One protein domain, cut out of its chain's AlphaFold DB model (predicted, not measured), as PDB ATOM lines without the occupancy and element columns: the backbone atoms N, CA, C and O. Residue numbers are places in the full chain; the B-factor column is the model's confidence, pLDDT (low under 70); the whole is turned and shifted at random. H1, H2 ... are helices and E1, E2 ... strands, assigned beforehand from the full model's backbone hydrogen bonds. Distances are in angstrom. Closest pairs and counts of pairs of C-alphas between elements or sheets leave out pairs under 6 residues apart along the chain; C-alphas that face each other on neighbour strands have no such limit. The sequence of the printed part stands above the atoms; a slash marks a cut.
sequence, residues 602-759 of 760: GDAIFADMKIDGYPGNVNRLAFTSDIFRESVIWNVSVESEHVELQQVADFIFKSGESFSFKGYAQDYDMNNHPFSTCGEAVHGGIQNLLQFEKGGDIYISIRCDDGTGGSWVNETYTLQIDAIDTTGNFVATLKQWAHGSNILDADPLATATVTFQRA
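AT A GLANCE: This is residues 602 to 759 of the 760 residues of an uncharacterized protein of Vibrio superstes NBRC 103154 (UniProt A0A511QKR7). Picture one strongly twisted sheet of six strands, curled like part of a barrel, with the helix H2 packed on its hollow side and the two-strand hairpin of E1 and E2 crossing its outer side, so that the two sheets are partly face to face as a sandwich. A long link, residues 653 to 683, runs from H2 past the edge strand E3 to the opposite edge strand E4, and the hairpin of E5 and E6 reaches out at residue 708 to one extreme of the domain. The printed part has 158 residues with two named helices and eight named strands, in the order E1 E2 H1 E3 H2 E4 E5 E6 E7 E8. The large sheet has the order E3 E8 E7 E6 E5 E4, all antiparallel, and the class is mostly strand. The whole is compact, with a radius of gyration of the C-alphas of 15.6 A and spans of 46 by 38 by 31 A.

HOW THE PARTS SIT: Start with E1, residues 604 to 612, and E2, residues 618 to 624, an antiparallel hairpin in which N 609 and O 620 are 2.7 A apart, within hydrogen-bond range. H1, residues 625 to 628, follows E2 directly and only grazes the large sheet. Next come E3, residues 634 to 639, and H2, residues 643 to 652. From E4, residues 684 to 690, through E5, residues 698 to 705, E6, residues 711 to 724, and E7, residues 730 to 737, to E8, residues 750 to 758, the strands form a meander, each the antiparallel neighbour of the one before. Look for N 699 and O 689 at 2.7 A between E5 and E4, N 714 and O 702 at 2.8 A between E6 and E5, N 733 and O 720 at 2.8 A between E7 and E6, and N 734 and O 752 at 2.8 A between E8 and E7. E3 is the antiparallel neighbour of E8, with N 635 and O 757 at 2.7 A. H2 is on one face of this sheet, and the two make two layers, a helix over one face of a sheet; the closest C-alphas of H2 and E3 are those of Asp 650 and Val 638, 6.3 A apart, and the closest of H2 and E8 are those of Gln 646 and Ala 752, 6.6 A apart. In the sandwich, two sheets face to face, the strands of the one stand at 81 degrees to those of the other; the closest C-alphas of E2 and E6 are Leu 621 and Ile 721, 5.7 A apart. E1 and E6 are apart. Every O i to N i+4 pair of H2 is within hydrogen-bond range, and H1 is too short for such a pair.

IN THESE COORDINATES: Find C-alpha 604 at (56.721, 13.429, 9.257); from there E1 runs 26.1 A to C-alpha 612, and E2 returns over 18.0 A. H1 spans 5.9 A, E3 16.0 A and H2 14.4 A. E4 measures 20.3 A and E5 22.7 A. E6 begins at C-alpha 711, at (33.088, 36.744, 12.399), bends by 54 degrees at residue 714 and covers 36.2 A. E7 measures 22.6 A, and E8 runs 26.3 A to C-alpha 758 at (54.886, 13.656, -1.151).

THE WHOLE: The C-alphas farthest apart are those of Thr 708 and Thr 726, 48.7 A. The printed part has no cut. The links from H2 to E4, 31 residues, and from E7 to E8, 12 residues, are long. In the first of them, residues 658 to 659 pair antiparallel with residues 634 to 635 of E3. The mean pLDDT of the printed part is 78.2; 49 residues are under 70, among them residues 663 to 685, 704 to 713 and 739 to 745.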
ATOM      1  N   GLY A 602      58.930   8.795   6.766       82.75
ATOM      2  CA  GLY A 602      59.660   9.817   6.009       82.75
ATOM      3  C   GLY A 602      60.112  10.953   6.932       82.75
ATOM      4  O   GLY A 602      60.725  10.701   7.958       82.75
ATOM      5  N   ASP A 603      59.795  12.194   6.581       80.06
ATOM      6  CA  ASP A 603      60.095  13.412   7.364       80.06
ATOM      7  C   ASP A 603      58.938  13.889   8.268       80.06
ATOM      8  O   ASP A 603      59.000  14.990   8.799       80.06
ATOM      9  N   ALA A 604      57.866  13.101   8.405       82.62
ATOM     10  CA  ALA A 604      56.721  13.429   9.257       82.62
ATOM     11  C   ALA A 604      56.532  12.347  10.325       82.62
ATOM     12  O   ALA A 604      56.863  11.180  10.091       82.62
ATOM     13  N   ILE A 605      56.006  12.733  11.484       88.81
ATOM     14  CA  ILE A 605      55.699  11.824  12.591       88.81
ATOM     15  C   ILE A 605      54.182  11.637  12.652       88.81
ATOM     16  O   ILE A 605      53.406  12.525  12.306       88.81
ATOM     17  N   PHE A 606      53.770  10.431  13.017       91.94
ATOM     18  CA  PHE A 606      52.379  10.047  13.225       91.94
ATOM     19  C   PHE A 606      52.287   9.236  14.517       91.94
ATOM     20  O   PHE A 606      53.275   8.623  14.923       91.94
ATOM     21  N   ALA A 607      51.111   9.201  15.134       93.44
ATOM     22  CA  ALA A 607      50.866   8.450  16.366       93.44
ATOM     23  C   ALA A 607      49.764   7.404  16.167       93.44
ATOM     24  O   ALA A 607      48.935   7.523  15.260       93.44
ATOM     25  N   ASP A 608      49.730   6.387  17.022       92.75
ATOM     26  CA  ASP A 608      48.572   5.510  17.162       92.75
ATOM     27  C   ASP A 608      47.574   6.166  18.120       92.75
ATOM     28  O   ASP A 608      47.942   6.605  19.202       92.75
ATOM     29  N   MET A 609      46.296   6.192  17.752       92.00
ATOM     30  CA  MET A 609      45.207   6.693  18.579       92.00
ATOM     31  C   MET A 609      44.200   5.586  18.872       92.00
ATOM     32  O   MET A 609      43.575   5.009  17.971       92.00
ATOM     33  N   LYS A 610      43.982   5.344  20.163       91.38
ATOM     34  CA  LYS A 610      42.931   4.476  20.691       91.38
ATOM     35  C   LYS A 610      41.791   5.344  21.200       91.38
ATOM     36  O   LYS A 610      42.020   6.282  21.953       91.38
ATOM     37  N   ILE A 611      40.574   5.026  20.781       86.38
ATOM     38  CA  ILE A 611      39.367   5.747  21.179       86.38
ATOM     39  C   ILE A 611      38.413   4.763  21.842       86.38
ATOM     40  O   ILE A 611      37.960   3.817  21.193       86.38
ATOM     41  N   ASP A 612      38.076   5.028  23.098       84.06
ATOM     42  CA  ASP A 612      37.104   4.286  23.893       84.06
ATOM     43  C   ASP A 612      35.906   5.195  24.237       84.06
ATOM     44  O   ASP A 612      36.043   6.407  24.390       84.06
ATOM     45  N   GLY A 613      34.700   4.621  24.341       69.12
ATOM     46  CA  GLY A 613      33.462   5.390  24.572       69.12
ATOM     47  C   GLY A 613      32.536   5.447  23.350       69.12
ATOM     48  O   GLY A 613      32.523   6.405  22.595       69.12
ATOM     49  N   TYR A 614      31.747   4.380  23.182       53.66
ATOM     50  CA  TYR A 614      30.581   4.175  22.294       53.66
ATOM     51  C   TYR A 614      30.609   4.678  20.814       53.66
ATOM     52  O   TYR A 614      30.752   5.878  20.581       53.66
ATOM     53  N   PRO A 615      30.314   3.818  19.803       51.94
ATOM     54  CA  PRO A 615      30.018   2.387  19.866       51.94
ATOM     55  C   PRO A 615      31.259   1.539  19.523       51.94
ATOM     56  O   PRO A 615      31.346   0.946  18.450       51.94
ATOM     57  N   GLY A 616      32.190   1.421  20.474       62.00
ATOM     58  CA  GLY A 616      33.283   0.442  20.440       62.00
ATOM     59  C   GLY A 616      34.674   1.064  20.487       62.00
ATOM     60  O   GLY A 616      34.828   2.264  20.299       62.00
ATOM     61  N   ASN A 617      35.669   0.220  20.752       77.81
ATOM     62  CA  ASN A 617      37.066   0.631  20.797       77.81
ATOM     63  C   ASN A 617      37.582   0.733  19.361       77.81
ATOM     64  O   ASN A 617      37.552  -0.252  18.611       77.81
ATOM     65  N   VAL A 618      38.044   1.916  18.976       83.88
ATOM     66  CA  VAL A 618      38.650   2.178  17.669       83.88
ATOM     67  C   VAL A 618      40.149   2.326  17.870       83.88
ATOM     68  O   VAL A 618      40.583   2.968  18.817       83.88
ATOM     69  N   ASN A 619      40.939   1.733  16.981       87.62
ATOM     70  CA  ASN A 619      42.373   1.982  16.915       87.62
ATOM     71  C   ASN A 619      42.727   2.381  15.482       87.62
ATOM     72  O   ASN A 619      42.363   1.662  14.544       87.62
ATOM     73  N   ARG A 620      43.378   3.530  15.319       89.88
ATOM     74  CA  ARG A 620      43.791   4.090  14.027       89.88
ATOM     75  C   ARG A 620      44.953   5.057  14.210       89.88
ATOM     76  O   ARG A 620      45.245   5.455  15.324       89.88
ATOM     77  N   LEU A 621      45.568   5.466  13.109       91.50
ATOM     78  CA  LEU A 621      46.609   6.489  13.134       91.50
ATOM     79  C   LEU A 621      46.014   7.888  13.364       91.50
ATOM     80  O   LEU A 621      44.871   8.161  12.981       91.50
ATOM     81  N   ALA A 622      46.820   8.766  13.947       92.44
ATOM     82  CA  ALA A 622      46.554  10.177  14.181       92.44
ATOM     83  C   ALA A 622      47.701  11.045  13.651       92.44
ATOM     84  O   ALA A 622      48.835  10.584  13.479       92.44
ATOM     85  N   PHE A 623      47.383  12.307  13.376       91.81
ATOM     86  CA  PHE A 623      48.369  13.324  13.032       91.81
ATOM     87  C   PHE A 623      49.123  13.769  14.291       91.81
ATOM     88  O   PHE A 623      48.581  13.686  15.391       91.81
ATOM     89  N   THR A 624      50.344  14.273  14.125       89.31
ATOM     90  CA  THR A 624      51.090  15.007  15.163       89.31
ATOM     91  C   THR A 624      51.321  16.441  14.699       89.31
ATOM     92  O   THR A 624      51.114  16.750  13.519       89.31
ATOM     93  N   SER A 625      51.772  17.320  15.598       83.19
ATOM     94  CA  SER A 625      52.123  18.712  15.270       83.19
ATOM     95  C   SER A 625      53.133  18.836  14.122       83.19
ATOM     96  O   SER A 625      53.112  19.825  13.388       83.19
ATOM     97  N   ASP A 626      53.954  17.808  13.875       84.25
ATOM     98  CA  ASP A 626      54.918  17.772  12.768       84.25
ATOM     99  C   ASP A 626      54.284  17.952  11.385       84.25
ATOM    100  O   ASP A 626      54.968  18.381  10.453       84.25
ATOM    101  N   ILE A 627      52.988  17.656  11.228       84.75
ATOM    102  CA  ILE A 627      52.282  17.822   9.952       84.75
ATOM    103  C   ILE A 627      52.232  19.287   9.488       84.75
ATOM    104  O   ILE A 627      52.111  19.532   8.287       84.75
ATOM    105  N   PHE A 628      52.357  20.249  10.414       79.75
ATOM    106  CA  PHE A 628      52.323  21.692  10.146       79.75
ATOM    107  C   PHE A 628      53.683  22.302   9.794       79.75
ATOM    108  O   PHE A 628      53.758  23.494   9.502       79.75
ATOM    109  N   ARG A 629      54.770  21.522   9.804       71.56
ATOM    110  CA  ARG A 629      56.083  22.022   9.381       71.56
ATOM    111  C   ARG A 629      56.036  22.337   7.885       71.56
ATOM    112  O   ARG A 629      55.890  21.430   7.067       71.56
ATOM    113  N   GLU A 630      56.198  23.612   7.512       64.50
ATOM    114  CA  GLU A 630      56.067  24.083   6.118       64.50
ATOM    115  C   GLU A 630      57.030  23.393   5.128       64.50
ATOM    116  O   GLU A 630      56.807  23.415   3.917       64.50
ATOM    117  N   SER A 631      58.076  22.728   5.631       66.50
ATOM    118  CA  SER A 631      58.994  21.896   4.847       66.50
ATOM    119  C   SER A 631      58.351  20.630   4.258       66.50
ATOM    120  O   SER A 631      58.942  20.009   3.371       66.50
ATOM    121  N   VAL A 632      57.151  20.241   4.705       73.75
ATOM    122  CA  VAL A 632      56.446  19.045   4.231       73.75
ATOM    123  C   VAL A 632      55.389  19.419   3.188       73.75
ATOM    124  O   VAL A 632      54.320  19.939   3.505       73.75
ATOM    125  N   ILE A 633      55.686  19.114   1.920       84.00
ATOM    126  CA  ILE A 633      54.838  19.457   0.772       84.00
ATOM    127  C   ILE A 633      54.176  18.207   0.180       84.00
ATOM    128  O   ILE A 633      54.825  17.194  -0.101       84.00
ATOM    129  N   TRP A 634      52.878  18.313  -0.089       87.50
ATOM    130  CA  TRP A 634      52.027  17.244  -0.598       87.50
ATOM    131  C   TRP A 634      51.436  17.593  -1.966       87.50
ATOM    132  O   TRP A 634      51.015  18.715  -2.207       87.50
ATOM    133  N   ASN A 635      51.343  16.607  -2.847       91.06
ATOM    134  CA  ASN A 635      50.428  16.586  -3.978       91.06
ATOM    135  C   ASN A 635      49.137  15.903  -3.521       91.06
ATOM    136  O   ASN A 635      49.168  14.736  -3.109       91.06
ATOM    137  N   VAL A 636      48.014  16.614  -3.602       92.38
ATOM    138  CA  VAL A 636      46.738  16.141  -3.051       92.38
ATOM    139  C   VAL A 636      45.758  15.754  -4.153       92.38
ATOM    140  O   VAL A 636      45.587  16.474  -5.140       92.38
ATOM    141  N   SER A 637      45.081  14.622  -3.971       92.75
ATOM    142  CA  SER A 637      43.957  14.185  -4.807       92.75
ATOM    143  C   SER A 637      42.737  13.871  -3.949       92.75
ATOM    144  O   SER A 637      42.871  13.258  -2.890       92.75
ATOM    145  N   VAL A 638      41.558  14.294  -4.406       93.38
ATOM    146  CA  VAL A 638      40.292  14.166  -3.674       93.38
ATOM    147  C   VAL A 638      39.285  13.360  -4.493       93.38
ATOM    148  O   VAL A 638      39.085  13.606  -5.685       93.38
ATOM    149  N   GLU A 639      38.592  12.432  -3.837       94.00
ATOM    150  CA  GLU A 639      37.481  11.665  -4.399       94.00
ATOM    151  C   GLU A 639      36.269  11.699  -3.449       94.00
ATOM    152  O   GLU A 639      36.377  11.355  -2.274       94.00
ATOM    153  N   SER A 640      35.088  12.086  -3.944       93.56
ATOM    154  CA  SER A 640      33.831  11.999  -3.185       93.56
ATOM    155  C   SER A 640      32.642  11.689  -4.094       93.56
ATOM    156  O   SER A 640      32.607  12.082  -5.258       93.56
ATOM    157  N   GLU A 641      31.631  11.007  -3.549       92.50
ATOM    158  CA  GLU A 641      30.317  10.874  -4.196       92.50
ATOM    159  C   GLU A 641      29.465  12.154  -4.046       92.50
ATOM    160  O   GLU A 641      28.460  12.321  -4.744       92.50
ATOM    161  N   HIS A 642      29.879  13.077  -3.169       90.75
ATOM    162  CA  HIS A 642      29.246  14.370  -2.935       90.75
ATOM    163  C   HIS A 642      30.007  15.476  -3.669       90.75
ATOM    164  O   HIS A 642      31.085  15.891  -3.252       90.75
ATOM    165  N   VAL A 643      29.416  15.981  -4.756       87.81
ATOM    166  CA  VAL A 643      30.040  17.003  -5.620       87.81
ATOM    167  C   VAL A 643      30.418  18.268  -4.843       87.81
ATOM    168  O   VAL A 643      31.471  18.842  -5.100       87.81
ATOM    169  N   GLU A 644      29.582  18.688  -3.891       84.94
ATOM    170  CA  GLU A 644      29.828  19.877  -3.062       84.94
ATOM    171  C   GLU A 644      31.046  19.679  -2.151       84.94
ATOM    172  O   GLU A 644      31.978  20.478  -2.193       84.94
ATOM    173  N   LEU A 645      31.100  18.562  -1.416       87.94
ATOM    174  CA  LEU A 645      32.236  18.238  -0.553       87.94
ATOM    175  C   LEU A 645      33.536  18.050  -1.345       87.94
ATOM    176  O   LEU A 645      34.593  18.462  -0.878       87.94
ATOM    177  N   GLN A 646      33.470  17.458  -2.543       90.50
ATOM    178  CA  GLN A 646      34.645  17.328  -3.406       90.50
ATOM    179  C   GLN A 646      35.224  18.695  -3.769       90.50
ATOM    180  O   GLN A 646      36.423  18.897  -3.634       90.50
ATOM    181  N   GLN A 647      34.376  19.644  -4.170       86.56
ATOM    182  CA  GLN A 647      34.807  20.994  -4.536       86.56
ATOM    183  C   GLN A 647      35.373  21.776  -3.344       86.56
ATOM    184  O   GLN A 647      36.361  22.488  -3.510       86.56
ATOM    185  N   VAL A 648      34.793  21.612  -2.151       84.44
ATOM    186  CA  VAL A 648      35.328  22.208  -0.918       84.44
ATOM    187  C   VAL A 648      36.697  21.618  -0.578       84.44
ATOM    188  O   VAL A 648      37.645  22.355  -0.327       84.44
ATOM    189  N   ALA A 649      36.837  20.294  -0.611       88.75
ATOM    190  CA  ALA A 649      38.103  19.627  -0.324       88.75
ATOM    191  C   ALA A 649      39.185  19.953  -1.371       88.75
ATOM    192  O   ALA A 649      40.334  20.192  -1.002       88.75
ATOM    193  N   ASP A 650      38.825  20.029  -2.658       87.94
ATOM    194  CA  ASP A 650      39.728  20.467  -3.729       87.94
ATOM    195  C   ASP A 650      40.251  21.885  -3.476       87.94
ATOM    196  O   ASP A 650      41.424  22.162  -3.733       87.94
ATOM    197  N   PHE A 651      39.395  22.767  -2.949       84.38
ATOM    198  CA  PHE A 651      39.755  24.134  -2.592       84.38
ATOM    199  C   PHE A 651      40.663  24.190  -1.356       84.38
ATOM    200  O   PHE A 651      41.745  24.766  -1.437       84.38
ATOM    201  N   ILE A 652      40.268  23.547  -0.248       83.06
ATOM    202  CA  ILE A 652      41.028  23.525   1.017       83.06
ATOM    203  C   ILE A 652      42.443  22.982   0.792       83.06
ATOM    204  O   ILE A 652      43.415  23.557   1.277       83.06
ATOM    205  N   PHE A 653      42.564  21.881   0.046       86.81
ATOM    206  CA  PHE A 653      43.830  21.172  -0.123       86.81
ATOM    207  C   PHE A 653      44.558  21.486  -1.435       86.81
ATOM    208  O   PHE A 653      45.523  20.794  -1.761       86.81
ATOM    209  N   LYS A 654      44.102  22.487  -2.205       80.12
ATOM    210  CA  LYS A 654      44.658  22.850  -3.524       80.12
ATOM    211  C   LYS A 654      44.900  21.621  -4.412       80.12
ATOM    212  O   LYS A 654      46.017  21.384  -4.880       80.12
ATOM    213  N   SER A 655      43.874  20.789  -4.607       75.44
ATOM    214  CA  SER A 655      44.054  19.505  -5.299       75.44
ATOM    215  C   SER A 655      44.666  19.690  -6.696       75.44
ATOM    216  O   SER A 655      44.210  20.501  -7.501       75.44
ATOM    217  N   GLY A 656      45.715  18.914  -6.987       63.09
ATOM    218  CA  GLY A 656      46.497  19.021  -8.224       63.09
ATOM    219  C   GLY A 656      47.679  19.997  -8.173       63.09
ATOM    220  O   GLY A 656      48.454  20.034  -9.131       63.09
ATOM    221  N   GLU A 657      47.858  20.725  -7.072       75.12
ATOM    222  CA  GLU A 657      49.019  21.573  -6.784       75.12
ATOM    223  C   GLU A 657      49.759  21.094  -5.521       75.12
ATOM    224  O   GLU A 657      49.397  20.093  -4.897       75.12
ATOM    225  N   SER A 658      50.842  21.794  -5.176       80.81
ATOM    226  CA  SER A 658      51.594  21.583  -3.939       80.81
ATOM    227  C   SER A 658      50.866  22.213  -2.745       80.81
ATOM    228  O   SER A 658      50.544  23.400  -2.768       80.81
ATOM    229  N   PHE A 659      50.652  21.427  -1.693       85.25
ATOM    230  CA  PHE A 659      49.957  21.806  -0.466       85.25
ATOM    231  C   PHE A 659      50.849  21.595   0.758       85.25
ATOM    232  O   PHE A 659      51.502  20.559   0.883       85.25
ATOM    233  N   SER A 660      50.826  22.549   1.682       84.69
ATOM    234  CA  SER A 660      51.386  22.423   3.026       84.69
ATOM    235  C   SER A 660      50.315  22.803   4.046       84.69
ATOM    236  O   SER A 660      49.499  23.705   3.816       84.69
ATOM    237  N   PHE A 661      50.294  22.094   5.173       80.50
ATOM    238  CA  PHE A 661      49.425  22.473   6.279       80.50
ATOM    239  C   PHE A 661      49.987  23.721   6.968       80.50
ATOM    240  O   PHE A 661      51.199  23.876   7.087       80.50
ATOM    241  N   LYS A 662      49.090  24.591   7.439       74.06
ATOM    242  CA  LYS A 662      49.405  25.703   8.349       74.06
ATOM    243  C   LYS A 662      48.530  25.572   9.588       74.06
ATOM    244  O   LYS A 662      47.364  25.202   9.444       74.06
ATOM    245  N   GLY A 663      49.111  25.839  10.755       57.53
ATOM    246  CA  GLY A 663      48.524  25.494  12.050       57.53
ATOM    247  C   GLY A 663      47.432  26.423  12.580       57.53
ATOM    248  O   GLY A 663      46.722  25.995  13.471       57.53
ATOM    249  N   TYR A 664      47.271  27.654  12.076       55.12
ATOM    250  CA  TYR A 664      46.358  28.623  12.716       55.12
ATOM    251  C   TYR A 664      45.366  29.298  11.766       55.12
ATOM    252  O   TYR A 664      44.171  29.317  12.058       55.12
ATOM    253  N   ALA A 665      45.803  29.777  10.603       55.72
ATOM    254  CA  ALA A 665      44.904  30.283   9.571       55.72
ATOM    255  C   ALA A 665      45.572  30.232   8.194       55.72
ATOM    256  O   ALA A 665      46.786  30.392   8.050       55.72
ATOM    257  N   GLN A 666      44.770  29.976   7.170       57.97
ATOM    258  CA  GLN A 666      45.103  30.239   5.781       57.97
ATOM    259  C   GLN A 666      44.062  31.233   5.265       57.97
ATOM    260  O   GLN A 666      42.883  30.882   5.141       57.97
ATOM    261  N   ASP A 667      44.499  32.456   4.964       55.09
ATOM    262  CA  ASP A 667      43.658  33.507   4.384       55.09
ATOM    263  C   ASP A 667      43.345  33.177   2.926       55.09
ATOM    264  O   ASP A 667      43.955  33.668   1.972       55.09
ATOM    265  N   TYR A 668      42.406  32.257   2.741       63.25
ATOM    266  CA  TYR A 668      41.829  31.993   1.439       63.25
ATOM    267  C   TYR A 668      40.718  32.977   1.180       63.25
ATOM    268  O   TYR A 668      39.744  33.001   1.913       63.25
ATOM    269  N   ASP A 669      40.778  33.677   0.054       62.81
ATOM    270  CA  ASP A 669      39.624  34.421  -0.431       62.81
ATOM    271  C   ASP A 669      38.470  33.454  -0.770       62.81
ATOM    272  O   ASP A 669      38.341  32.959  -1.897       62.81
ATOM    273  N   MET A 670      37.630  33.174   0.231       64.38
ATOM    274  CA  MET A 670      36.450  32.320   0.123       64.38
ATOM    275  C   MET A 670      35.410  32.904  -0.847       64.38
ATOM    276  O   MET A 670      34.484  32.188  -1.229       64.38
ATOM    277  N   ASN A 671      35.562  34.146  -1.333       59.72
ATOM    278  CA  ASN A 671      34.741  34.669  -2.429       59.72
ATOM    279  C   ASN A 671      35.067  34.001  -3.772       59.72
ATOM    280  O   ASN A 671      34.205  33.924  -4.648       59.72
ATOM    281  N   ASN A 672      36.285  33.473  -3.936       61.22
ATOM    282  CA  ASN A 672      36.673  32.675  -5.103       61.22
ATOM    283  C   ASN A 672      36.206  31.216  -5.005       61.22
ATOM    284  O   ASN A 672      36.360  30.450  -5.960       61.22
ATOM    285  N   HIS A 673      35.616  30.822  -3.874       69.06
ATOM    286  CA  HIS A 673      35.001  29.516  -3.718       69.06
ATOM    287  C   HIS A 673      33.689  29.442  -4.533       69.06
ATOM    288  O   HIS A 673      32.853  30.346  -4.447       69.06
ATOM    289  N   PRO A 674      33.449  28.366  -5.309       56.16
ATOM    290  CA  PRO A 674      32.339  28.275  -6.267       56.16
ATOM    291  C   PRO A 674      30.922  28.349  -5.667       56.16
ATOM    292  O   PRO A 674      29.958  28.450  -6.430       56.16
ATOM    293  N   PHE A 675      30.776  28.321  -4.339       60.78
ATOM    294  CA  PHE A 675      29.479  28.292  -3.652       60.78
ATOM    295  C   PHE A 675      29.089  29.576  -2.912       60.78
ATOM    296  O   PHE A 675      28.022  29.595  -2.304       60.78
ATOM    297  N   SER A 676      29.898  30.642  -2.961       63.38
ATOM    298  CA  SER A 676      29.615  31.884  -2.214       63.38
ATOM    299  C   SER A 676      29.365  31.613  -0.720       63.38
ATOM    300  O   SER A 676      28.398  32.104  -0.137       63.38
ATOM    301  N   THR A 677      30.227  30.789  -0.112       65.50
ATOM    302  CA  THR A 677      30.068  30.227   1.243       65.50
ATOM    303  C   THR A 677      29.896  31.293   2.332       65.50
ATOM    304  O   THR A 677      29.211  31.036   3.317       65.50
ATOM    305  N   CYS A 678      30.439  32.498   2.122       67.19
ATOM    306  CA  CYS A 678      30.363  33.629   3.055       67.19
ATOM    307  C   CYS A 678      29.421  34.775   2.613       67.19
ATOM    308  O   CYS A 678      29.377  35.817   3.255       67.19
ATOM    309  N   GLY A 679      28.619  34.608   1.551       65.69
ATOM    310  CA  GLY A 679      27.699  35.661   1.085       65.69
ATOM    311  C   GLY A 679      28.383  36.820   0.338       65.69
ATOM    312  O   GLY A 679      29.255  36.575  -0.487       65.69
ATOM    313  N   GLU A 680      27.922  38.066   0.553       55.97
ATOM    314  CA  GLU A 680      28.399  39.293  -0.135       55.97
ATOM    315  C   GLU A 680      29.428  40.124   0.685       55.97
ATOM    316  O   GLU A 680      29.704  41.264   0.312       55.97
ATOM    317  N   ALA A 681      30.004  39.591   1.772       49.97
ATOM    318  CA  ALA A 681      30.960  40.298   2.643       49.97
ATOM    319  C   ALA A 681      32.396  39.729   2.565       49.97
ATOM    320  O   ALA A 681      32.614  38.594   2.154       49.97
ATOM    321  N   VAL A 682      33.378  40.588   2.854       54.50
ATOM    322  CA  VAL A 682      34.606  40.747   2.053       54.50
ATOM    323  C   VAL A 682      35.756  39.790   2.407       54.50
ATOM    324  O   VAL A 682      36.643  39.633   1.575       54.50
ATOM    325  N   HIS A 683      35.734  39.046   3.516       56.47
ATOM    326  CA  HIS A 683      36.816  38.105   3.843       56.47
ATOM    327  C   HIS A 683      36.292  36.800   4.462       56.47
ATOM    328  O   HIS A 683      35.365  36.784   5.266       56.47
ATOM    329  N   GLY A 684      36.875  35.673   4.054       60.97
ATOM    330  CA  GLY A 684      36.714  34.383   4.719       60.97
ATOM    331  C   GLY A 684      38.086  33.747   4.892       60.97
ATOM    332  O   GLY A 684      39.016  34.124   4.191       60.97
ATOM    333  N   GLY A 685      38.230  32.818   5.827       67.69
ATOM    334  CA  GLY A 685      39.499  32.155   6.124       67.69
ATOM    335  C   GLY A 685      39.291  30.677   6.428       67.69
ATOM    336  O   GLY A 685      38.214  30.267   6.872       67.69
ATOM    337  N   ILE A 686      40.318  29.863   6.179       70.00
ATOM    338  CA  ILE A 686      40.332  28.448   6.568       70.00
ATOM    339  C   ILE A 686      41.244  28.295   7.776       70.00
ATOM    340  O   ILE A 686      42.421  28.639   7.721       70.00
ATOM    341  N   GLN A 687      40.719  27.719   8.850       69.38
ATOM    342  CA  GLN A 687      41.488  27.372  10.038       69.38
ATOM    343  C   GLN A 687      41.599  25.850  10.147       69.38
ATOM    344  O   GLN A 687      40.576  25.167  10.130       69.38
ATOM    345  N   ASN A 688      42.824  25.337  10.290       75.38
ATOM    346  CA  ASN A 688      43.100  23.919  10.530       75.38
ATOM    347  C   ASN A 688      43.717  23.769  11.920       75.38
ATOM    348  O   ASN A 688      44.712  24.427  12.186       75.38
ATOM    349  N   LEU A 689      43.183  22.895  12.765       72.19
ATOM    350  CA  LEU A 689      43.705  22.637  14.110       72.19
ATOM    351  C   LEU A 689      43.766  21.134  14.369       72.19
ATOM    352  O   LEU A 689      42.949  20.384  13.844       72.19
ATOM    353  N   LEU A 690      44.718  20.679  15.183       74.12
ATOM    354  CA  LEU A 690      44.664  19.317  15.719       74.12
ATOM    355  C   LEU A 690      43.623  19.229  16.836       74.12
ATOM    356  O   LEU A 690      43.315  20.224  17.487       74.12
ATOM    357  N   GLN A 691      43.120  18.021  17.094       73.56
ATOM    358  CA  GLN A 691      42.292  17.742  18.265       73.56
ATOM    359  C   GLN A 691      43.001  18.123  19.559       73.56
ATOM    360  O   GLN A 691      42.358  18.626  20.468       73.56
ATOM    361  N   PHE A 692      44.304  17.867  19.623       73.12
ATOM    362  CA  PHE A 692      45.192  18.278  20.696       73.12
ATOM    363  C   PHE A 692      46.520  18.676  20.069       73.12
ATOM    364  O   PHE A 692      46.923  18.088  19.066       73.12
ATOM    365  N   GLU A 693      47.218  19.643  20.651       69.56
ATOM    366  CA  GLU A 693      48.441  20.185  20.055       69.56
ATOM    367  C   GLU A 693      49.496  19.110  19.757       69.56
ATOM    368  O   GLU A 693      50.072  19.093  18.671       69.56
ATOM    369  N   LYS A 694      49.697  18.165  20.681       76.81
ATOM    370  CA  LYS A 694      50.664  17.069  20.514       76.81
ATOM    371  C   LYS A 694      50.241  16.061  19.432       76.81
ATOM    372  O   LYS A 694      51.091  15.435  18.798       76.81
ATOM    373  N   GLY A 695      48.942  15.939  19.151       82.00
ATOM    374  CA  GLY A 695      48.425  15.080  18.089       82.00
ATOM    375  C   GLY A 695      46.927  14.798  18.165       82.00
ATOM    376  O   GLY A 695      46.271  15.010  19.181       82.00
ATOM    377  N   GLY A 696      46.364  14.280  17.075       87.62
ATOM    378  CA  GLY A 696      44.953  13.911  16.995       87.62
ATOM    379  C   GLY A 696      44.404  13.904  15.576       87.62
ATOM    380  O   GLY A 696      45.137  13.763  14.596       87.62
ATOM    381  N   ASP A 697      43.088  14.051  15.471       87.38
ATOM    382  CA  ASP A 697      42.439  14.400  14.206       87.38
ATOM    383  C   ASP A 697      42.721  15.847  13.828       87.38
ATOM    384  O   ASP A 697      42.934  16.674  14.706       87.38
ATOM    385  N   ILE A 698      42.666  16.169  12.536       86.00
ATOM    386  CA  ILE A 698      42.682  17.569  12.100       86.00
ATOM    387  C   ILE A 698      41.236  18.033  11.925       86.00
ATOM    388  O   ILE A 698      40.476  17.451  11.150       86.00
ATOM    389  N   TYR A 699      40.862  19.100  12.614       81.75
ATOM    390  CA  TYR A 699      39.613  19.820  12.432       81.75
ATOM    391  C   TYR A 699      39.836  21.024  11.529       81.75
ATOM    392  O   TYR A 699      40.856  21.704  11.606       81.75
ATOM    393  N   ILE A 700      38.891  21.251  10.623       80.94
ATOM    394  CA  ILE A 700      38.979  22.297   9.610       80.94
ATOM    395  C   ILE A 700      37.697  23.108   9.666       80.94
ATOM    396  O   ILE A 700      36.605  22.554   9.524       80.94
ATOM    397  N   SER A 701      37.824  24.414   9.861       76.31
ATOM    398  CA  SER A 701      36.693  25.334   9.954       76.31
ATOM    399  C   SER A 701      36.790  26.426   8.903       76.31
ATOM    400  O   SER A 701      37.851  27.018   8.704       76.31
ATOM    401  N   ILE A 702      35.662  26.709   8.253       75.38
ATOM    402  CA  ILE A 702      35.516  27.850   7.347       75.38
ATOM    403  C   ILE A 702      34.954  29.011   8.161       75.38
ATOM    404  O   ILE A 702      33.811  28.938   8.619       75.38
ATOM    405  N   ARG A 703      35.747  30.069   8.336       72.12
ATOM    406  CA  ARG A 703      35.327  31.314   8.984       72.12
ATOM    407  C   ARG A 703      34.937  32.347   7.933       72.12
ATOM    408  O   ARG A 703      35.581  32.444   6.891       72.12
ATOM    409  N   CYS A 704      33.886  33.099   8.218       69.88
ATOM    410  CA  CYS A 704      33.392  34.188   7.387       69.88
ATOM    411  C   CYS A 704      33.316  35.469   8.222       69.88
ATOM    412  O   CYS A 704      33.009  35.392   9.411       69.88
ATOM    413  N   ASP A 705      33.576  36.609   7.588       64.75
ATOM    414  CA  ASP A 705      33.506  37.950   8.174       64.75
ATOM    415  C   ASP A 705      32.393  38.762   7.487       64.75
ATOM    416  O   ASP A 705      32.212  38.681   6.266       64.75
ATOM    417  N   ASP A 706      31.617  39.525   8.259       62.22
ATOM    418  CA  ASP A 706      30.545  40.387   7.749       62.22
ATOM    419  C   ASP A 706      31.028  41.788   7.342       62.22
ATOM    420  O   ASP A 706      30.259  42.564   6.767       62.22
ATOM    421  N   GLY A 707      32.307  42.096   7.564       55.28
ATOM    422  CA  GLY A 707      32.931  43.381   7.264       55.28
ATOM    423  C   GLY A 707      32.554  44.493   8.244       55.28
ATOM    424  O   GLY A 707      32.851  45.656   7.974       55.28
ATOM    425  N   THR A 708      31.880  44.162   9.350       52.44
ATOM    426  CA  THR A 708      31.530  45.083  10.443       52.44
ATOM    427  C   THR A 708      32.176  44.696  11.776       52.44
ATOM    428  O   THR A 708      31.780  45.214  12.815       52.44
ATOM    429  N   GLY A 709      33.180  43.811  11.736       49.47
ATOM    430  CA  GLY A 709      33.853  43.258  12.914       49.47
ATOM    431  C   GLY A 709      33.229  41.953  13.423       49.47
ATOM    432  O   GLY A 709      33.714  41.388  14.399       49.47
ATOM    433  N   GLY A 710      32.173  41.450  12.772       52.41
ATOM    434  CA  GLY A 710      31.527  40.185  13.106       52.41
ATOM    435  C   GLY A 710      32.112  39.013  12.319       52.41
ATOM    436  O   GLY A 710      32.004  38.968  11.095       52.41
ATOM    437  N   SER A 711      32.661  38.010  13.013       59.16
ATOM    438  CA  SER A 711      33.088  36.744  12.399       59.16
ATOM    439  C   SER A 711      32.260  35.554  12.890       59.16
ATOM    440  O   SER A 711      31.839  35.498  14.045       59.16
ATOM    441  N   TRP A 712      32.006  34.577  12.013       62.34
ATOM    442  CA  TRP A 712      31.321  33.330  12.373       62.34
ATOM    443  C   TRP A 712      31.940  32.109  11.690       62.34
ATOM    444  O   TRP A 712      32.459  32.175  10.575       62.34
ATOM    445  N   VAL A 713      31.839  30.950  12.346       68.81
ATOM    446  CA  VAL A 713      32.173  29.655  11.735       68.81
ATOM    447  C   VAL A 713      30.994  29.207  10.882       68.81
ATOM    448  O   VAL A 713      29.896  29.008  11.392       68.81
ATOM    449  N   ASN A 714      31.188  29.034   9.579       70.75
ATOM    450  CA  ASN A 714      30.120  28.601   8.686       70.75
ATOM    451  C   ASN A 714      29.986  27.072   8.642       70.75
ATOM    452  O   ASN A 714      28.887  26.550   8.829       70.75
ATOM    453  N   GLU A 715      31.095  26.358   8.434       74.19
ATOM    454  CA  GLU A 715      31.138  24.897   8.289       74.19
ATOM    455  C   GLU A 715      32.348  24.295   9.006       74.19
ATOM    456  O   GLU A 715      33.402  24.928   9.091       74.19
ATOM    457  N   THR A 716      32.194  23.048   9.464       79.38
ATOM    458  CA  THR A 716      33.220  22.294  10.195       79.38
ATOM    459  C   THR A 716      33.425  20.921   9.563       79.38
ATOM    460  O   THR A 716      32.469  20.210   9.229       79.38
ATOM    461  N   TYR A 717      34.690  20.537   9.436       85.56
ATOM    462  CA  TYR A 717      35.134  19.277   8.868       85.56
ATOM    463  C   TYR A 717      36.131  18.583   9.799       85.56
ATOM    464  O   TYR A 717      36.848  19.233  10.556       85.56
ATOM    465  N   THR A 718      36.211  17.258   9.706       89.25
ATOM    466  CA  THR A 718      37.216  16.447  10.409       89.25
ATOM    467  C   THR A 718      37.974  15.595   9.402       89.25
ATOM    468  O   THR A 718      37.359  14.835   8.653       89.25
ATOM    469  N   LEU A 719      39.298  15.692   9.386       91.75
ATOM    470  CA  LEU A 719      40.199  14.870   8.590       91.75
ATOM    471  C   LEU A 719      40.794  13.769   9.477       91.75
ATOM    472  O   LEU A 719      41.390  14.043  10.516       91.75
ATOM    473  N   GLN A 720      40.631  12.518   9.052       92.88
ATOM    474  CA  GLN A 720      41.022  11.327   9.812       92.88
ATOM    475  C   GLN A 720      41.915  10.425   8.972       92.88
ATOM    476  O   GLN A 720      41.566  10.121   7.835       92.88
ATOM    477  N   ILE A 721      43.042   9.964   9.519       93.94
ATOM    478  CA  ILE A 721      43.947   9.062   8.795       93.94
ATOM    479  C   ILE A 721      43.322   7.671   8.682       93.94
ATOM    480  O   ILE A 721      42.951   7.059   9.685       93.94
ATOM    481  N   ASP A 722      43.281   7.150   7.456       92.19
ATOM    482  CA  ASP A 722      42.857   5.782   7.165       92.19
ATOM    483  C   ASP A 722      44.057   4.836   7.027       92.19
ATOM    484  O   ASP A 722      44.025   3.701   7.505       92.19
ATOM    485  N   ALA A 723      45.123   5.287   6.354       91.94
ATOM    486  CA  ALA A 723      46.331   4.499   6.130       91.94
ATOM    487  C   ALA A 723      47.549   5.377   5.815       91.94
ATOM    488  O   ALA A 723      47.418   6.407   5.158       91.94
ATOM    489  N   ILE A 724      48.739   4.901   6.193       91.94
ATOM    490  CA  ILE A 724      50.035   5.493   5.838       91.94
ATOM    491  C   ILE A 724      50.973   4.436   5.248       91.94
ATOM    492  O   ILE A 724      50.933   3.265   5.637       91.94
ATOM    493  N   ASP A 725      51.821   4.835   4.302       89.88
ATOM    494  CA  ASP A 725      52.909   4.006   3.789       89.88
ATOM    495  C   ASP A 725      54.269   4.356   4.418       89.88
ATOM    496  O   ASP A 725      54.464   5.389   5.052       89.88
ATOM    497  N   THR A 726      55.266   3.493   4.218       84.75
ATOM    498  CA  THR A 726      56.614   3.678   4.788       84.75
ATOM    499  C   THR A 726      57.358   4.905   4.260       84.75
ATOM    500  O   THR A 726      58.407   5.253   4.793       84.75
ATOM    501  N   THR A 727      56.883   5.509   3.170       83.75
ATOM    502  CA  THR A 727      57.458   6.734   2.600       83.75
ATOM    503  C   THR A 727      56.779   7.994   3.127       83.75
ATOM    504  O   THR A 727      57.204   9.090   2.780       83.75
ATOM    505  N   GLY A 728      55.766   7.847   3.984       85.00
ATOM    506  CA  GLY A 728      55.010   8.943   4.571       85.00
ATOM    507  C   GLY A 728      53.840   9.420   3.718       85.00
ATOM    508  O   GLY A 728      53.230  10.408   4.095       85.00
ATOM    509  N   ASN A 729      53.502   8.768   2.598       91.25
ATOM    510  CA  ASN A 729      52.249   9.083   1.902       91.25
ATOM    511  C   ASN A 729      51.084   8.509   2.698       91.25
ATOM    512  O   ASN A 729      51.176   7.386   3.202       91.25
ATOM    513  N   PHE A 730      49.974   9.233   2.754       93.44
ATOM    514  CA  PHE A 730      48.815   8.799   3.518       93.44
ATOM    515  C   PHE A 730      47.503   9.052   2.782       93.44
ATOM    516  O   PHE A 730      47.391   9.892   1.885       93.44
ATOM    517  N   VAL A 731      46.504   8.269   3.169       95.06
ATOM    518  CA  VAL A 731      45.112   8.419   2.761       95.06
ATOM    519  C   VAL A 731      44.316   8.773   4.005       95.06
ATOM    520  O   VAL A 731      44.495   8.152   5.057       95.06
ATOM    521  N   ALA A 732      43.455   9.771   3.878       95.88
ATOM    522  CA  ALA A 732      42.596  10.251   4.938       95.88
ATOM    523  C   ALA A 732      41.152  10.399   4.450       95.88
ATOM    524  O   ALA A 732      40.891  10.619   3.265       95.88
ATOM    525  N   THR A 733      40.211  10.337   5.384       95.88
ATOM    526  CA  THR A 733      38.803  10.639   5.147       95.88
ATOM    527  C   THR A 733      38.483  12.009   5.728       95.88
ATOM    528  O   THR A 733      38.625  12.229   6.930       95.88
ATOM    529  N   LEU A 734      38.009  12.920   4.877       94.69
ATOM    530  CA  LEU A 734      37.405  14.185   5.278       94.69
ATOM    531  C   LEU A 734      35.908  13.968   5.521       94.69
ATOM    532  O   LEU A 734      35.197  13.472   4.646       94.69
ATOM    533  N   LYS A 735      35.425  14.346   6.701       91.81
ATOM    534  CA  LYS A 735      34.025  14.239   7.125       91.81
ATOM    535  C   LYS A 735      33.430  15.629   7.282       91.81
ATOM    536  O   LYS A 735      34.038  16.465   7.938       91.81
ATOM    537  N   GLN A 736      32.255  15.859   6.706       88.00
ATOM    538  CA  GLN A 736      31.528  17.124   6.815       88.00
ATOM    539  C   GLN A 736      30.429  17.031   7.868       88.00
ATOM    540  O   GLN A 736      29.648  16.075   7.874       88.00
ATOM    541  N   TRP A 737      30.307  18.068   8.690       81.69
ATOM    542  CA  TRP A 737      29.251  18.205   9.686       81.69
ATOM    543  C   TRP A 737      28.338  19.381   9.358       81.69
ATOM    544  O   TRP A 737      28.773  20.377   8.783       81.69
ATOM    545  N   ALA A 738      27.059  19.285   9.735       71.88
ATOM    546  CA  ALA A 738      26.203  20.465   9.695       71.88
ATOM    547  C   ALA A 738      26.687  21.463  10.753       71.88
ATOM    548  O   ALA A 738      27.042  21.048  11.859       71.88
ATOM    549  N   HIS A 739      26.621  22.758  10.446       68.06
ATOM    550  CA  HIS A 739      26.899  23.833  11.400       68.06
ATOM    551  C   HIS A 739      26.237  23.567  12.764       68.06
ATOM    552  O   HIS A 739      25.024  23.343  12.842       68.06
ATOM    553  N   GLY A 740      27.028  23.629  13.840       60.59
ATOM    554  CA  GLY A 740      26.555  23.446  15.215       60.59
ATOM    555  C   GLY A 740      26.136  22.013  15.563       60.59
ATOM    556  O   GLY A 740      25.351  21.835  16.495       60.59
ATOM    557  N   SER A 741      26.586  21.008  14.806       67.81
ATOM    558  CA  SER A 741      26.437  19.594  15.176       67.81
ATOM    559  C   SER A 741      27.548  19.158  16.121       67.81
ATOM    560  O   SER A 741      28.705  19.498  15.907       67.81
ATOM    561  N   ASN A 742      27.194  18.318  17.093       69.31
ATOM    562  CA  ASN A 742      28.156  17.598  17.917       69.31
ATOM    563  C   ASN A 742      28.890  16.553  17.068       69.31
ATOM    564  O   ASN A 742      28.314  15.517  16.729       69.31
ATOM    565  N   ILE A 743      30.153  16.802  16.749       69.75
ATOM    566  CA  ILE A 743      30.952  15.918  15.891       69.75
ATOM    567  C   ILE A 743      31.409  14.623  16.587       69.75
ATOM    568  O   ILE A 743      31.878  13.698  15.925       69.75
ATOM    569  N   LEU A 744      31.273  14.545  17.916       69.56
ATOM    570  CA  LEU A 744      31.624  13.368  18.714       69.56
ATOM    571  C   LEU A 744      30.480  12.342  18.798       69.56
ATOM    572  O   LEU A 744      30.752  11.159  19.033       69.56
ATOM    573  N   ASP A 745      29.231  12.777  18.585       67.19
ATOM    574  CA  ASP A 745      28.031  11.943  18.763       67.19
ATOM    575  C   ASP A 745      27.070  11.897  17.564       67.19
ATOM    576  O   ASP A 745      26.262  10.968  17.474       67.19
ATOM    577  N   ALA A 746      27.102  12.868  16.647       73.38
ATOM    578  CA  ALA A 746      26.273  12.820  15.443       73.38
ATOM    579  C   ALA A 746      26.906  11.913  14.362       73.38
ATOM    580  O   ALA A 746      28.021  11.434  14.515       73.38
ATOM    581  N   ASP A 747      26.213  11.698  13.239       83.00
ATOM    582  CA  ASP A 747      26.807  11.118  12.022       83.00
ATOM    583  C   ASP A 747      27.181  12.234  11.025       83.00
ATOM    584  O   ASP A 747      26.429  13.213  10.911       83.00
ATOM    585  N   PRO A 748      28.293  12.111  10.270       88.19
ATOM    586  CA  PRO A 748      28.670  13.114   9.280       88.19
ATOM    587  C   PRO A 748      27.659  13.160   8.128       88.19
ATOM    588  O   PRO A 748      27.108  12.136   7.716       88.19
ATOM    589  N   LEU A 749      27.450  14.349   7.561       87.94
ATOM    590  CA  LEU A 749      26.548  14.557   6.422       87.94
ATOM    591  C   LEU A 749      27.071  13.913   5.135       87.94
ATOM    592  O   LEU A 749      26.290  13.436   4.312       87.94
ATOM    593  N   ALA A 750      28.388  13.964   4.950       91.44
ATOM    594  CA  ALA A 750      29.086  13.520   3.755       91.44
ATOM    595  C   ALA A 750      30.546  13.193   4.086       91.44
ATOM    596  O   ALA A 750      31.103  13.683   5.074       91.44
ATOM    597  N   THR A 751      31.173  12.376   3.238       95.19
ATOM    598  CA  THR A 751      32.594  12.032   3.347       95.19
ATOM    599  C   THR A 751      33.315  12.124   2.000       95.19
ATOM    600  O   THR A 751      32.720  11.945   0.932       95.19
ATOM    601  N   ALA A 752      34.610  12.421   2.045       96.00
ATOM    602  CA  ALA A 752      35.512  12.426   0.899       96.00
ATOM    603  C   ALA A 752      36.814  11.713   1.263       96.00
ATOM    604  O   ALA A 752      37.312  11.854   2.377       96.00
ATOM    605  N   THR A 753      37.376  10.963   0.323       96.94
ATOM    606  CA  THR A 753      38.714  10.387   0.448       96.94
ATOM    607  C   THR A 753      39.727  11.380  -0.100       96.94
ATOM    608  O   THR A 753      39.612  11.831  -1.238       96.94
ATOM    609  N   VAL A 754      40.735  11.705   0.701       95.38
ATOM    610  CA  VAL A 754      41.813  12.631   0.365       95.38
ATOM    611  C   VAL A 754      43.134  11.873   0.433       95.38
ATOM    612  O   VAL A 754      43.478  11.280   1.454       95.38
ATOM    613  N   THR A 755      43.870  11.851  -0.671       95.12
ATOM    614  CA  THR A 755      45.160  11.161  -0.780       95.12
ATOM    615  C   THR A 755      46.278  12.181  -0.895       95.12
ATOM    616  O   THR A 755      46.285  12.987  -1.828       95.12
ATOM    617  N   PHE A 756      47.246  12.087   0.014       92.94
ATOM    618  CA  PHE A 756      48.410  12.956   0.108       92.94
ATOM    619  C   PHE A 756      49.655  12.179  -0.320       92.94
ATOM    620  O   PHE A 756      50.062  11.206   0.319       92.94
ATOM    621  N   GLN A 757      50.258  12.602  -1.428       91.69
ATOM    622  CA  GLN A 757      51.510  12.045  -1.939       91.69
ATOM    623  C   GLN A 757      52.609  13.078  -1.791       91.69
ATOM    624  O   GLN A 757      52.414  14.221  -2.177       91.69
ATOM    625  N   ARG A 758      53.778  12.707  -1.285       83.69
ATOM    626  CA  ARG A 758      54.886  13.656  -1.151       83.69
ATOM    627  C   ARG A 758      55.251  14.278  -2.500       83.69
ATOM    628  O   ARG A 758      55.368  13.574  -3.510       83.69
ATOM    629  N   ALA A 759      55.413  15.597  -2.519       76.81
ATOM    630  CA  ALA A 759      56.005  16.289  -3.654       76.81
ATOM    631  C   ALA A 759      57.517  15.992  -3.689       76.81
ATOM    632  O   ALA A 759      58.159  15.938  -2.644       76.81
TER     633      ALA A 759